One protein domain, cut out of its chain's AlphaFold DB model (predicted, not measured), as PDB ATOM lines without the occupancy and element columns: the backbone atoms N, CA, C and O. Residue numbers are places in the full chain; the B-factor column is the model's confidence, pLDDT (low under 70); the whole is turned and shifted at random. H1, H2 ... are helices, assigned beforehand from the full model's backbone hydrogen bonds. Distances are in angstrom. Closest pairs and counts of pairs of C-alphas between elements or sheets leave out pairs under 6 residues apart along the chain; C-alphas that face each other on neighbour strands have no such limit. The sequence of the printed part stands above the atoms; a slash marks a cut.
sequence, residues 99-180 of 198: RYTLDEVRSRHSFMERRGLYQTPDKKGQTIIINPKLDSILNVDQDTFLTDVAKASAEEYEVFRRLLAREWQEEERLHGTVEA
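This is residues 99 to 180 of the 198 residues of an uncharacterized protein of Gasterosteus aculeatus (UniProt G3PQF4). A long helix, H4, crosses H1 with its earlier part and ends in an arm, residues 169 to 180, that sticks out from a small body. In that body the short helix H2 packs on H1 and H3 packs on H2, while residues 115 to 133 make a long loop between H1 and H2. The 82 printed residues hold four named helices, in the order H1, H2, H3, H4, and no named strand; the class is all helix. The whole is only just loose, close to compact, with a radius of gyration of the C-alphas of 14.3 A, and spans 44 by 35 by 24 A.

H1, residues 102 to 114, touches H2, residues 134 to 138, with residues 105 to 109 alone; the closest C-alphas, of Arg 108 and Ile 137, are 6.6 A apart. H2 touches H3, residues 142 to 150, where the closest C-alphas, of Ile 137 and Phe 145, are 6.3 A apart. H1 and H3 are close but not clearly touching, with their closest C-alphas, of Met 112 and Ala 150, 6.1 A apart; they run the same way at a shallow tilt of 33 degrees, only just short of steep. H3 and H4, residues 154 to 178, only just touch, with 3 pairs of C-alphas within 8 A, the closest those of Leu 146 and Ala 154 at 6.9 A; they are about perpendicular at 85 degrees. Residues 157 to 164 of H4 touch residues 107 to 111 of H1, the closest C-alphas being those of Ser 107 and Arg 161, 6.1 A apart; the angle of 70.5 degrees is only just about perpendicular. H2 and H4 are apart. Every O i to N i+4 pair is within hydrogen-bond range in H1 and H2, against 4 of 5 in H3 and 20 of 21 in H4.

H1 begins at C-alpha 102, (48.113, 11.175, 108.324), and is 17.8 A long from first to last C-alpha. H2 measures 6.1 A and H3 9.9 A. H4 runs 36.6 A to C-alpha 178 at (25.661, 11.927, 112.883).

The C-alphas farthest apart, of Asp 148 and Ala 180, are 44.9 A apart. The printed part has no cut. The link from H1 to H2 is long; those from H2 to H3 and H3 to H4 are tight. Mean pLDDT of the printed part is 92.0, with residues 175 to 180 under 70.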
ATOM      1  N   ARG A  99      56.108   6.107 107.063       95.38
ATOM      2  CA  ARG A  99      56.980   7.055 107.776       95.38
ATOM      3  C   ARG A  99      56.296   8.374 108.122       95.38
ATOM      4  O   ARG A  99      56.800   9.089 108.980       95.38
ATOM      5  N   TYR A 100      55.194   8.687 107.449       96.50
ATOM      6  CA  TYR A 100      54.479   9.947 107.591       96.50
ATOM      7  C   TYR A 100      53.221   9.766 108.429       96.50
ATOM      8  O   TYR A 100      52.537   8.731 108.378       96.50
ATOM      9  N   THR A 101      52.899  10.801 109.190       95.81
ATOM     10  CA  THR A 101      51.604  10.938 109.853       95.81
ATOM     11  C   THR A 101      50.500  11.164 108.820       95.81
ATOM     12  O   THR A 101      50.755  11.578 107.685       95.81
ATOM     13  N   LEU A 102      49.250  10.889 109.198       95.25
ATOM     14  CA  LEU A 102      48.113  11.175 108.324       95.25
ATOM     15  C   LEU A 102      48.017  12.675 108.003       95.25
ATOM     16  O   LEU A 102      47.790  13.035 106.851       95.25
ATOM     17  N   ASP A 103      48.260  13.538 108.988       95.38
ATOM     18  CA  ASP A 103      48.171  14.990 108.825       95.38
ATOM     19  C   ASP A 103      49.193  15.525 107.822       95.38
ATOM     20  O   ASP A 103      48.861  16.385 107.009       95.38
ATOM     21  N   GLU A 104      50.419  14.990 107.810       96.56
ATOM     22  CA  GLU A 104      51.429  15.340 106.803       96.56
ATOM     23  C   GLU A 104      50.993  14.934 105.394       96.56
ATOM     24  O   GLU A 104      51.100  15.733 104.460       96.56
ATOM     25  N   VAL A 105      50.474  13.709 105.245       97.94
ATOM     26  CA  VAL A 105      49.995  13.189 103.957       97.94
ATOM     27  C   VAL A 105      48.856  14.050 103.435       97.94
ATOM     28  O   VAL A 105      48.910  14.527 102.300       97.94
ATOM     29  N   ARG A 106      47.846  14.285 104.272       96.69
ATOM     30  CA  ARG A 106      46.688  15.087 103.906       96.69
ATOM     31  C   ARG A 106      47.075  16.541 103.631       96.69
ATOM     32  O   ARG A 106      46.607  17.100 102.650       96.69
ATOM     33  N   SER A 107      47.966  17.139 104.428       97.75
ATOM     34  CA  SER A 107      48.401  18.531 104.233       97.75
ATOM     35  C   SER A 107      49.058  18.720 102.872       97.75
ATOM     36  O   SER A 107      48.665  19.609 102.118       97.75
ATOM     37  N   ARG A 108      50.021  17.857 102.518       98.31
ATOM     38  CA  ARG A 108      50.695  17.948 101.218       98.31
ATOM     39  C   ARG A 108      49.745  17.628 100.065       98.31
ATOM     40  O   ARG A 108      49.754  18.343  99.067       98.31
ATOM     41  N   HIS A 109      48.897  16.607 100.199       98.38
ATOM     42  CA  HIS A 109      47.911  16.252  99.175       98.38
ATOM     43  C   HIS A 109      46.880  17.365  98.939       98.38
ATOM     44  O   HIS A 109      46.735  17.830  97.810       98.38
ATOM     45  N   SER A 110      46.199  17.832  99.988       98.06
ATOM     46  CA  SER A 110      45.163  18.863  99.884       98.06
ATOM     47  C   SER A 110      45.727  20.194  99.398       98.06
ATOM     48  O   SER A 110      45.056  20.890  98.640       98.06
ATOM     49  N   PHE A 111      46.965  20.538  99.767       98.44
ATOM     50  CA  PHE A 111      47.618  21.731  99.229       98.44
ATOM     51  C   PHE A 111      47.795  21.633  97.713       98.44
ATOM     52  O   PHE A 111      47.440  22.554  96.982       98.44
ATOM     53  N   MET A 112      48.289  20.493  97.230       98.44
ATOM     54  CA  MET A 112      48.467  20.247  95.800       98.44
ATOM     55  C   MET A 112      47.136  20.244  95.044       98.44
ATOM     56  O   MET A 112      47.042  20.821  93.962       98.44
ATOM     57  N   GLU A 113      46.099  19.640  95.622       97.69
ATOM     58  CA  GLU A 113      44.766  19.590  95.026       97.69
ATOM     59  C   GLU A 113      44.135  20.981  94.905       97.69
ATOM     60  O   GLU A 113      43.699  21.363  93.820       97.69
ATOM     61  N   ARG A 114      44.154  21.793  95.973       97.12
ATOM     62  CA  ARG A 114      43.601  23.163  95.935       97.12
ATOM     63  C   ARG A 114      44.363  24.097  95.006       97.12
ATOM     64  O   ARG A 114      43.820  25.098  94.553       97.12
ATOM     65  N   ARG A 115      45.610  23.754  94.692       96.19
ATOM     66  CA  ARG A 115      46.416  24.439  93.683       96.19
ATOM     67  C   ARG A 115      46.184  23.945  92.257       96.19
ATOM     68  O   ARG A 115      46.807  24.471  91.339       96.19
ATOM     69  N   GLY A 116      45.339  22.933  92.061       97.31
ATOM     70  CA  GLY A 116      45.124  22.303  90.759       97.31
ATOM     71  C   GLY A 116      46.347  21.540  90.242       97.31
ATOM     72  O   GLY A 116      46.449  21.294  89.046       97.31
ATOM     73  N   LEU A 117      47.289  21.186  91.123       97.94
ATOM     74  CA  LEU A 117      48.499  20.419  90.801       97.94
ATOM     75  C   LEU A 117      48.354  18.928  91.127       97.94
ATOM     76  O   LEU A 117      49.254  18.134  90.858       97.94
ATOM     77  N   TYR A 118      47.230  18.547  91.726       98.44
ATOM     78  CA  TYR A 118      46.831  17.166  91.929       98.44
ATOM     79  C   TYR A 118      45.338  17.033  91.666       98.44
ATOM     80  O   TYR A 118      44.555  17.897  92.048       98.44
ATOM     81  N   GLN A 119      44.946  15.938  91.033       97.88
ATOM     82  CA  GLN A 119      43.553  15.597  90.799       97.88
ATOM     83  C   GLN A 119      43.297  14.173  91.275       97.88
ATOM     84  O   GLN A 119      44.020  13.259  90.885       97.88
ATOM     85  N   THR A 120      42.252  13.947  92.070       94.75
ATOM     86  CA  THR A 120      41.840  12.572  92.375       94.75
ATOM     87  C   THR A 120      41.501  11.825  91.084       94.75
ATOM     88  O   THR A 120      40.677  12.313  90.305       94.75
ATOM     89  N   PRO A 121      42.122  10.656  90.843       94.88
ATOM     90  CA  PRO A 121      41.816   9.853  89.672       94.88
ATOM     91  C   PRO A 121      40.342   9.446  89.622       94.88
ATOM     92  O   PRO A 121      39.731   9.154  90.650       94.88
ATOM     93  N   ASP A 122      39.778   9.388  88.420       93.19
ATOM     94  CA  ASP A 122      38.422   8.889  88.209       93.19
ATOM     95  C   ASP A 122      38.315   7.369  88.475       93.19
ATOM     96  O   ASP A 122      39.280   6.692  88.844       93.19
ATOM     97  N   LYS A 123      37.133   6.781  88.244       89.94
ATOM     98  CA  LYS A 123      36.903   5.335  88.444       89.94
ATOM     99  C   LYS A 123      37.813   4.439  87.589       89.94
ATOM    100  O   LYS A 123      37.980   3.266  87.917       89.94
ATOM    101  N   LYS A 124      38.380   4.960  86.498       91.00
ATOM    102  CA  LYS A 124      39.331   4.264  85.619       91.00
ATOM    103  C   LYS A 124      40.787   4.549  86.001       91.00
ATOM    104  O   LYS A 124      41.692   4.031  85.351       91.00
ATOM    105  N   GLY A 125      41.021   5.338  87.047       89.44
ATOM    106  CA  GLY A 125      42.348   5.757  87.477       89.44
ATOM    107  C   GLY A 125      42.948   6.850  86.592       89.44
ATOM    108  O   GLY A 125      44.170   6.974  86.549       89.44
ATOM    109  N   GLN A 126      42.123   7.612  85.869       93.75
ATOM    110  CA  GLN A 126      42.567   8.654  84.947       93.75
ATOM    111  C   GLN A 126      42.428  10.052  85.552       93.75
ATOM    112  O   GLN A 126      41.533  10.325  86.349       93.75
ATOM    113  N   THR A 127      43.312  10.947  85.128       96.69
ATOM    114  CA  THR A 127      43.324  12.365  85.490       96.69
ATOM    115  C   THR A 127      43.512  13.208  84.230       96.69
ATOM    116  O   THR A 127      44.081  12.751  83.239       96.69
ATOM    117  N   ILE A 128      43.019  14.445  84.259       96.88
ATOM    118  CA  ILE A 128      43.183  15.431  83.179       96.88
ATOM    119  C   ILE A 128      44.620  15.962  83.179       96.88
ATOM    120  O   ILE A 128      45.218  16.161  82.124       96.88
ATOM    121  N   ILE A 129      45.182  16.167  84.370       96.44
ATOM    122  CA  ILE A 129      46.584  16.542  84.572       96.44
ATOM    123  C   ILE A 129      47.417  15.320  84.952       96.44
ATOM    124  O   ILE A 129      46.899  14.353  85.501       96.44
ATOM    125  N   ILE A 130      48.726  15.363  84.718       96.19
ATOM    126  CA  ILE A 130      49.628  14.329  85.235       96.19
ATOM    127  C   ILE A 130      49.939  14.653  86.695       96.19
ATOM    128  O   ILE A 130      50.675  15.597  86.978       96.19
ATOM    129  N   ASN A 131      49.401  13.855  87.617       97.75
ATOM    130  CA  ASN A 131      49.716  14.005  89.033       97.75
ATOM    131  C   ASN A 131      51.212  13.766  89.300       97.75
ATOM    132  O   ASN A 131      51.794  12.818  88.756       97.75
ATOM    133  N   PRO A 132      51.831  14.547  90.200       97.25
ATOM    134  CA  PRO A 132      53.161  14.251  90.707       97.25
ATOM    135  C   PRO A 132      53.218  12.880  91.381       97.25
ATOM    136  O   PRO A 132      52.237  12.388  91.946       97.25
ATOM    137  N   LYS A 133      54.399  12.260  91.351       96.75
ATOM    138  CA  LYS A 133      54.619  10.970  92.014       96.75
ATOM    139  C   LYS A 133      54.442  11.132  93.521       96.75
ATOM    140  O   LYS A 133      54.881  12.130  94.094       96.75
ATOM    141  N   LEU A 134      53.891  10.114  94.183       97.25
ATOM    142  CA  LEU A 134      53.708  10.153  95.637       97.25
ATOM    143  C   LEU A 134      55.041  10.370  96.373       97.25
ATOM    144  O   LEU A 134      55.099  11.106  97.350       97.25
ATOM    145  N   ASP A 135      56.125   9.797  95.848       96.38
ATOM    146  CA  ASP A 135      57.482   9.968  96.373       96.38
ATOM    147  C   ASP A 135      57.954  11.433  96.338       96.38
ATOM    148  O   ASP A 135      58.487  11.917  97.327       96.38
ATOM    149  N   SER A 136      57.664  12.186  95.269       97.44
ATOM    150  CA  SER A 136      57.968  13.628  95.214       97.44
ATOM    151  C   SER A 136      57.067  14.467  96.119       97.44
ATOM    152  O   SER A 136      57.446  15.559  96.522       97.44
ATOM    153  N   ILE A 137      55.873  13.969  96.452       97.81
ATOM    154  CA  ILE A 137      54.971  14.658  97.376       97.81
ATOM    155  C   ILE A 137      55.422  14.418  98.818       97.81
ATOM    156  O   ILE A 137      55.456  15.369  99.583       97.81
ATOM    157  N   LEU A 138      55.777  13.191  99.211       96.62
ATOM    158  CA  LEU A 138      56.024  12.836 100.617       96.62
ATOM    159  C   LEU A 138      57.511  12.702 100.979       96.62
ATOM    160  O   LEU A 138      57.944  13.206 102.012       96.62
ATOM    161  N   ASN A 139      58.308  12.054 100.132       95.44
ATOM    162  CA  ASN A 139      59.677  11.615 100.428       95.44
ATOM    163  C   ASN A 139      60.749  12.636 100.022       95.44
ATOM    164  O   ASN A 139      61.827  12.287  99.546       95.44
ATOM    165  N   VAL A 140      60.442  13.910 100.269       96.19
ATOM    166  CA  VAL A 140      61.344  15.060 100.135       96.19
ATOM    167  C   VAL A 140      61.133  16.018 101.311       96.19
ATOM    168  O   VAL A 140      60.057  16.031 101.930       96.19
ATOM    169  N   ASP A 141      62.144  16.827 101.631       97.06
ATOM    170  CA  ASP A 141      61.993  17.886 102.631       97.06
ATOM    171  C   ASP A 141      60.974  18.954 102.191       97.06
ATOM    172  O   ASP A 141      60.488  18.966 101.057       97.06
ATOM    173  N   GLN A 142      60.577  19.815 103.130       97.25
ATOM    174  CA  GLN A 142      59.546  20.816 102.873       97.25
ATOM    175  C   GLN A 142      59.980  21.834 101.811       97.25
ATOM    176  O   GLN A 142      59.148  22.227 101.004       97.25
ATOM    177  N   ASP A 143      61.247  22.245 101.794       97.94
ATOM    178  CA  ASP A 143      61.736  23.245 100.840       97.94
ATOM    179  C   ASP A 143      61.675  22.707  99.407       97.94
ATOM    180  O   ASP A 143      61.069  23.321  98.531       97.94
ATOM    181  N   THR A 144      62.166  21.485  99.209       98.25
ATOM    182  CA  THR A 144      62.087  20.762  97.938       98.25
ATOM    183  C   THR A 144      60.632  20.549  97.517       98.25
ATOM    184  O   THR A 144      60.264  20.818  96.375       98.25
ATOM    185  N   PHE A 145      59.760  20.110  98.434       98.44
ATOM    186  CA  PHE A 145      58.331  19.956  98.137       98.44
ATOM    187  C   PHE A 145      57.715  21.272  97.644       98.44
ATOM    188  O   PHE A 145      57.010  21.286  96.635       98.44
ATOM    189  N   LEU A 146      57.986  22.382  98.326       98.44
ATOM    190  CA  LEU A 146      57.369  23.666  98.008       98.44
ATOM    191  C   LEU A 146      57.936  24.296  96.739       98.44
ATOM    192  O   LEU A 146      57.164  24.755  95.899       98.44
ATOM    193  N   THR A 147      59.251  24.258  96.555       97.62
ATOM    194  CA  THR A 147      59.926  24.880  95.414       97.62
ATOM    195  C   THR A 147      59.770  24.054  94.140       97.62
ATOM    196  O   THR A 147      59.467  24.595  93.070       97.62
ATOM    197  N   ASP A 148      59.911  22.730  94.225       97.38
ATOM    198  CA  ASP A 148      59.988  21.882  93.035       97.38
ATOM    199  C   ASP A 148      58.644  21.292  92.626       97.38
ATOM    200  O   ASP A 148      58.398  21.139  91.425       97.38
ATOM    201  N   VAL A 149      57.761  21.025  93.589       97.50
ATOM    202  CA  VAL A 149      56.505  20.301  93.350       97.50
ATOM    203  C   VAL A 149      55.303  21.229  93.464       97.50
ATOM    204  O   VAL A 149      54.546  21.361  92.504       97.50
ATOM    205  N   ALA A 150      55.144  21.908  94.599       97.62
ATOM    206  CA  ALA A 150      53.977  22.742  94.857       97.62
ATOM    207  C   ALA A 150      54.068  24.133  94.224       97.62
ATOM    208  O   ALA A 150      53.036  24.755  94.027       97.62
ATOM    209  N   LYS A 151      55.269  24.620  93.889       97.31
ATOM    210  CA  LYS A 151      55.526  25.979  93.375       97.31
ATOM    211  C   LYS A 151      54.995  27.069  94.313       97.31
ATOM    212  O   LYS A 151      54.277  27.971  93.877       97.31
ATOM    213  N   ALA A 152      55.287  26.948  95.608       97.81
ATOM    214  CA  ALA A 152      54.778  27.808  96.681       97.81
ATOM    215  C   ALA A 152      55.888  28.342  97.585       97.81
ATOM    216  O   ALA A 152      56.955  27.743  97.693       97.81
ATOM    217  N   SER A 153      55.585  29.411  98.308       98.12
ATOM    218  CA  SER A 153      56.372  29.848  99.457       98.12
ATOM    219  C   SER A 153      56.073  29.008 100.708       98.12
ATOM    220  O   SER A 153      55.005  28.403 100.855       98.12
ATOM    221  N   ALA A 154      57.016  29.006 101.654       98.12
ATOM    222  CA  ALA A 154      56.822  28.398 102.971       98.12
ATOM    223  C   ALA A 154      55.699  29.067 103.777       98.12
ATOM    224  O   ALA A 154      55.001  28.382 104.522       98.12
ATOM    225  N   GLU A 155      55.504  30.376 103.609       98.25
ATOM    226  CA  GLU A 155      54.457  31.130 104.299       98.25
ATOM    227  C   GLU A 155      53.058  30.719 103.829       98.25
ATOM    228  O   GLU A 155      52.208  30.401 104.661       98.25
ATOM    229  N   GLU A 156      52.833  30.631 102.513       98.12
ATOM    230  CA  GLU A 156      51.558  30.162 101.952       98.12
ATOM    231  C   GLU A 156      51.200  28.766 102.468       98.12
ATOM    232  O   GLU A 156      50.060  28.515 102.864       98.12
ATOM    233  N   TYR A 157      52.178  27.859 102.498       98.25
ATOM    234  CA  TYR A 157      51.956  26.505 102.987       98.25
ATOM    235  C   TYR A 157      51.687  26.464 104.493       98.25
ATOM    236  O   TYR A 157      50.799  25.741 104.940       98.25
ATOM    237  N   GLU A 158      52.405  27.254 105.288       97.88
ATOM    238  CA  GLU A 158      52.194  27.323 106.734       97.88
ATOM    239  C   GLU A 158      50.797  27.845 107.083       97.88
ATOM    240  O   GLU A 158      50.102  27.251 107.912       97.88
ATOM    241  N   VAL A 159      50.353  28.920 106.425       97.94
ATOM    242  CA  VAL A 159      48.993  29.448 106.590       97.94
ATOM    243  C   VAL A 159      47.970  28.395 106.175       97.94
ATOM    244  O   VAL A 159      47.021  28.137 106.917       97.94
ATOM    245  N   PHE A 160      48.196  27.729 105.042       97.75
ATOM    246  CA  PHE A 160      47.324  26.665 104.564       97.75
ATOM    247  C   PHE A 160      47.184  25.517 105.571       97.75
ATOM    248  O   PHE A 160      46.061  25.131 105.883       97.75
ATOM    249  N   ARG A 161      48.286  25.009 106.142       97.31
ATOM    250  CA  ARG A 161      48.231  23.930 107.146       97.31
ATOM    251  C   ARG A 161      47.383  24.308 108.357       97.31
ATOM    252  O   ARG A 161      46.640  23.473 108.864       97.31
ATOM    253  N   ARG A 162      47.469  25.561 108.816       96.25
ATOM    254  CA  ARG A 162      46.675  26.053 109.955       96.25
ATOM    255  C   ARG A 162      45.188  26.128 109.635       96.25
ATOM    256  O   ARG A 162      44.381  25.814 110.504       96.25
ATOM    257  N   LEU A 163      44.833  26.559 108.425       96.56
ATOM    258  CA  LEU A 163      43.442  26.595 107.972       96.56
ATOM    259  C   LEU A 163      42.888  25.177 107.821       96.56
ATOM    260  O   LEU A 163      41.857  24.862 108.400       96.56
ATOM    261  N   LEU A 164      43.636  24.302 107.153       95.00
ATOM    262  CA  LEU A 164      43.251  22.915 106.917       95.00
ATOM    263  C   LEU A 164      43.058  22.121 108.218       95.00
ATOM    264  O   LEU A 164      42.112  21.351 108.341       95.00
ATOM    265  N   ALA A 165      43.920  22.339 109.216       92.75
ATOM    266  CA  ALA A 165      43.771  21.705 110.524       92.75
ATOM    267  C   ALA A 165      42.460  22.103 111.225       92.75
ATOM    268  O   ALA A 165      41.873  21.277 111.917       92.75
ATOM    269  N   ARG A 166      41.991  23.346 111.048       93.62
ATOM    270  CA  ARG A 166      40.697  23.797 111.589       93.62
ATOM    271  C   ARG A 166      39.535  23.175 110.825       93.62
ATOM    272  O   ARG A 166      38.625  22.656 111.457       93.62
ATOM    273  N   GLU A 167      39.612  23.164 109.496       92.94
ATOM    274  CA  GLU A 167      38.588  22.558 108.636       92.94
ATOM    275  C   GLU A 167      38.362  21.077 108.988       92.94
ATOM    276  O   GLU A 167      37.223  20.661 109.168       92.94
ATOM    277  N   TRP A 168      39.421  20.283 109.192       86.94
ATOM    278  CA  TRP A 168      39.245  18.878 109.592       86.94
ATOM    279  C   TRP A 168      38.733  18.698 111.010       86.94
ATOM    280  O   TRP A 168      37.954  17.783 111.251       86.94
ATOM    281  N   GLN A 169      39.137  19.552 111.951       86.62
ATOM    282  CA  GLN A 169      38.564  19.514 113.297       86.62
ATOM    283  C   GLN A 169      37.058  19.791 113.262       86.62
ATOM    284  O   GLN A 169      36.313  19.215 114.049       86.62
ATOM    285  N   GLU A 170      36.598  20.657 112.363       90.06
ATOM    286  CA  GLU A 170      35.175  20.921 112.156       90.06
ATOM    287  C   GLU A 170      34.473  19.736 111.474       90.06
ATOM    288  O   GLU A 170      33.437  19.290 111.965       90.06
ATOM    289  N   GLU A 171      35.055  19.162 110.415       83.88
ATOM    290  CA  GLU A 171      34.517  17.975 109.729       83.88
ATOM    291  C   GLU A 171      34.403  16.757 110.660       83.88
ATOM    292  O   GLU A 171      33.367  16.095 110.680       83.88
ATOM    293  N   GLU A 172      35.430  16.472 111.468       80.69
ATOM    294  CA  GLU A 172      35.425  15.356 112.424       80.69
ATOM    295  C   GLU A 172      34.362  15.550 113.513       80.69
ATOM    296  O   GLU A 172      33.690  14.593 113.901       80.69
ATOM    297  N   ARG A 173      34.154  16.790 113.976       78.81
ATOM    298  CA  ARG A 173      33.093  17.103 114.942       78.81
ATOM    299  C   ARG A 173      31.706  16.909 114.348       78.81
ATOM    300  O   ARG A 173      30.853  16.366 115.036       78.81
ATOM    301  N   LEU A 174      31.496  17.334 113.103       72.31
ATOM    302  CA  LEU A 174      30.212  17.201 112.416       72.31
ATOM    303  C   LEU A 174      29.892  15.737 112.092       72.31
ATOM    304  O   LEU A 174      28.773  15.293 112.336       72.31
ATOM    305  N   HIS A 175      30.870  14.974 111.600       62.62
ATOM    306  CA  HIS A 175      30.689  13.559 111.270       62.62
ATOM    307  C   HIS A 175      30.511  12.685 112.523       62.62
ATOM    308  O   HIS A 175      29.755  11.720 112.490       62.62
ATOM    309  N   GLY A 176      31.145  13.044 113.646       55.59
ATOM    310  CA  GLY A 176      30.957  12.365 114.933       55.59
ATOM    311  C   GLY A 176      29.583  12.592 115.580       55.59
ATOM    312  O   GLY A 176      29.170  11.786 116.406       55.59
ATOM    313  N   THR A 177      28.859  13.656 115.211       47.00
ATOM    314  CA  THR A 177      27.478  13.901 115.675       47.00
ATOM    315  C   THR A 177      26.417  13.087 114.932       47.00
ATOM    316  O   THR A 177      25.363  12.843 115.501       47.00
ATOM    317  N   VAL A 178      26.670  12.644 113.695       44.88
ATOM    318  CA  VAL A 178      25.661  11.927 112.883       44.88
ATOM    319  C   VAL A 178      25.490  10.465 113.323       44.88
ATOM    320  O   VAL A 178      24.409   9.909 113.176       44.88
ATOM    321  N   GLU A 179      26.516   9.841 113.911       44.97
ATOM    322  CA  GLU A 179      26.433   8.451 114.401       44.97
ATOM    323  C   GLU A 179      25.689   8.307 115.744       44.97
ATOM    324  O   GLU A 179      25.420   7.186 116.162       44.97
ATOM    325  N   ALA A 180      25.345   9.410 116.423       43.66
ATOM    326  CA  ALA A 180      24.670   9.386 117.728       43.66
ATOM    327  C   ALA A 180      23.134   9.525 117.660       43.66
ATOM    328  O   ALA A 180      22.485   9.343 118.685       43.66
TER     329      ALA A 180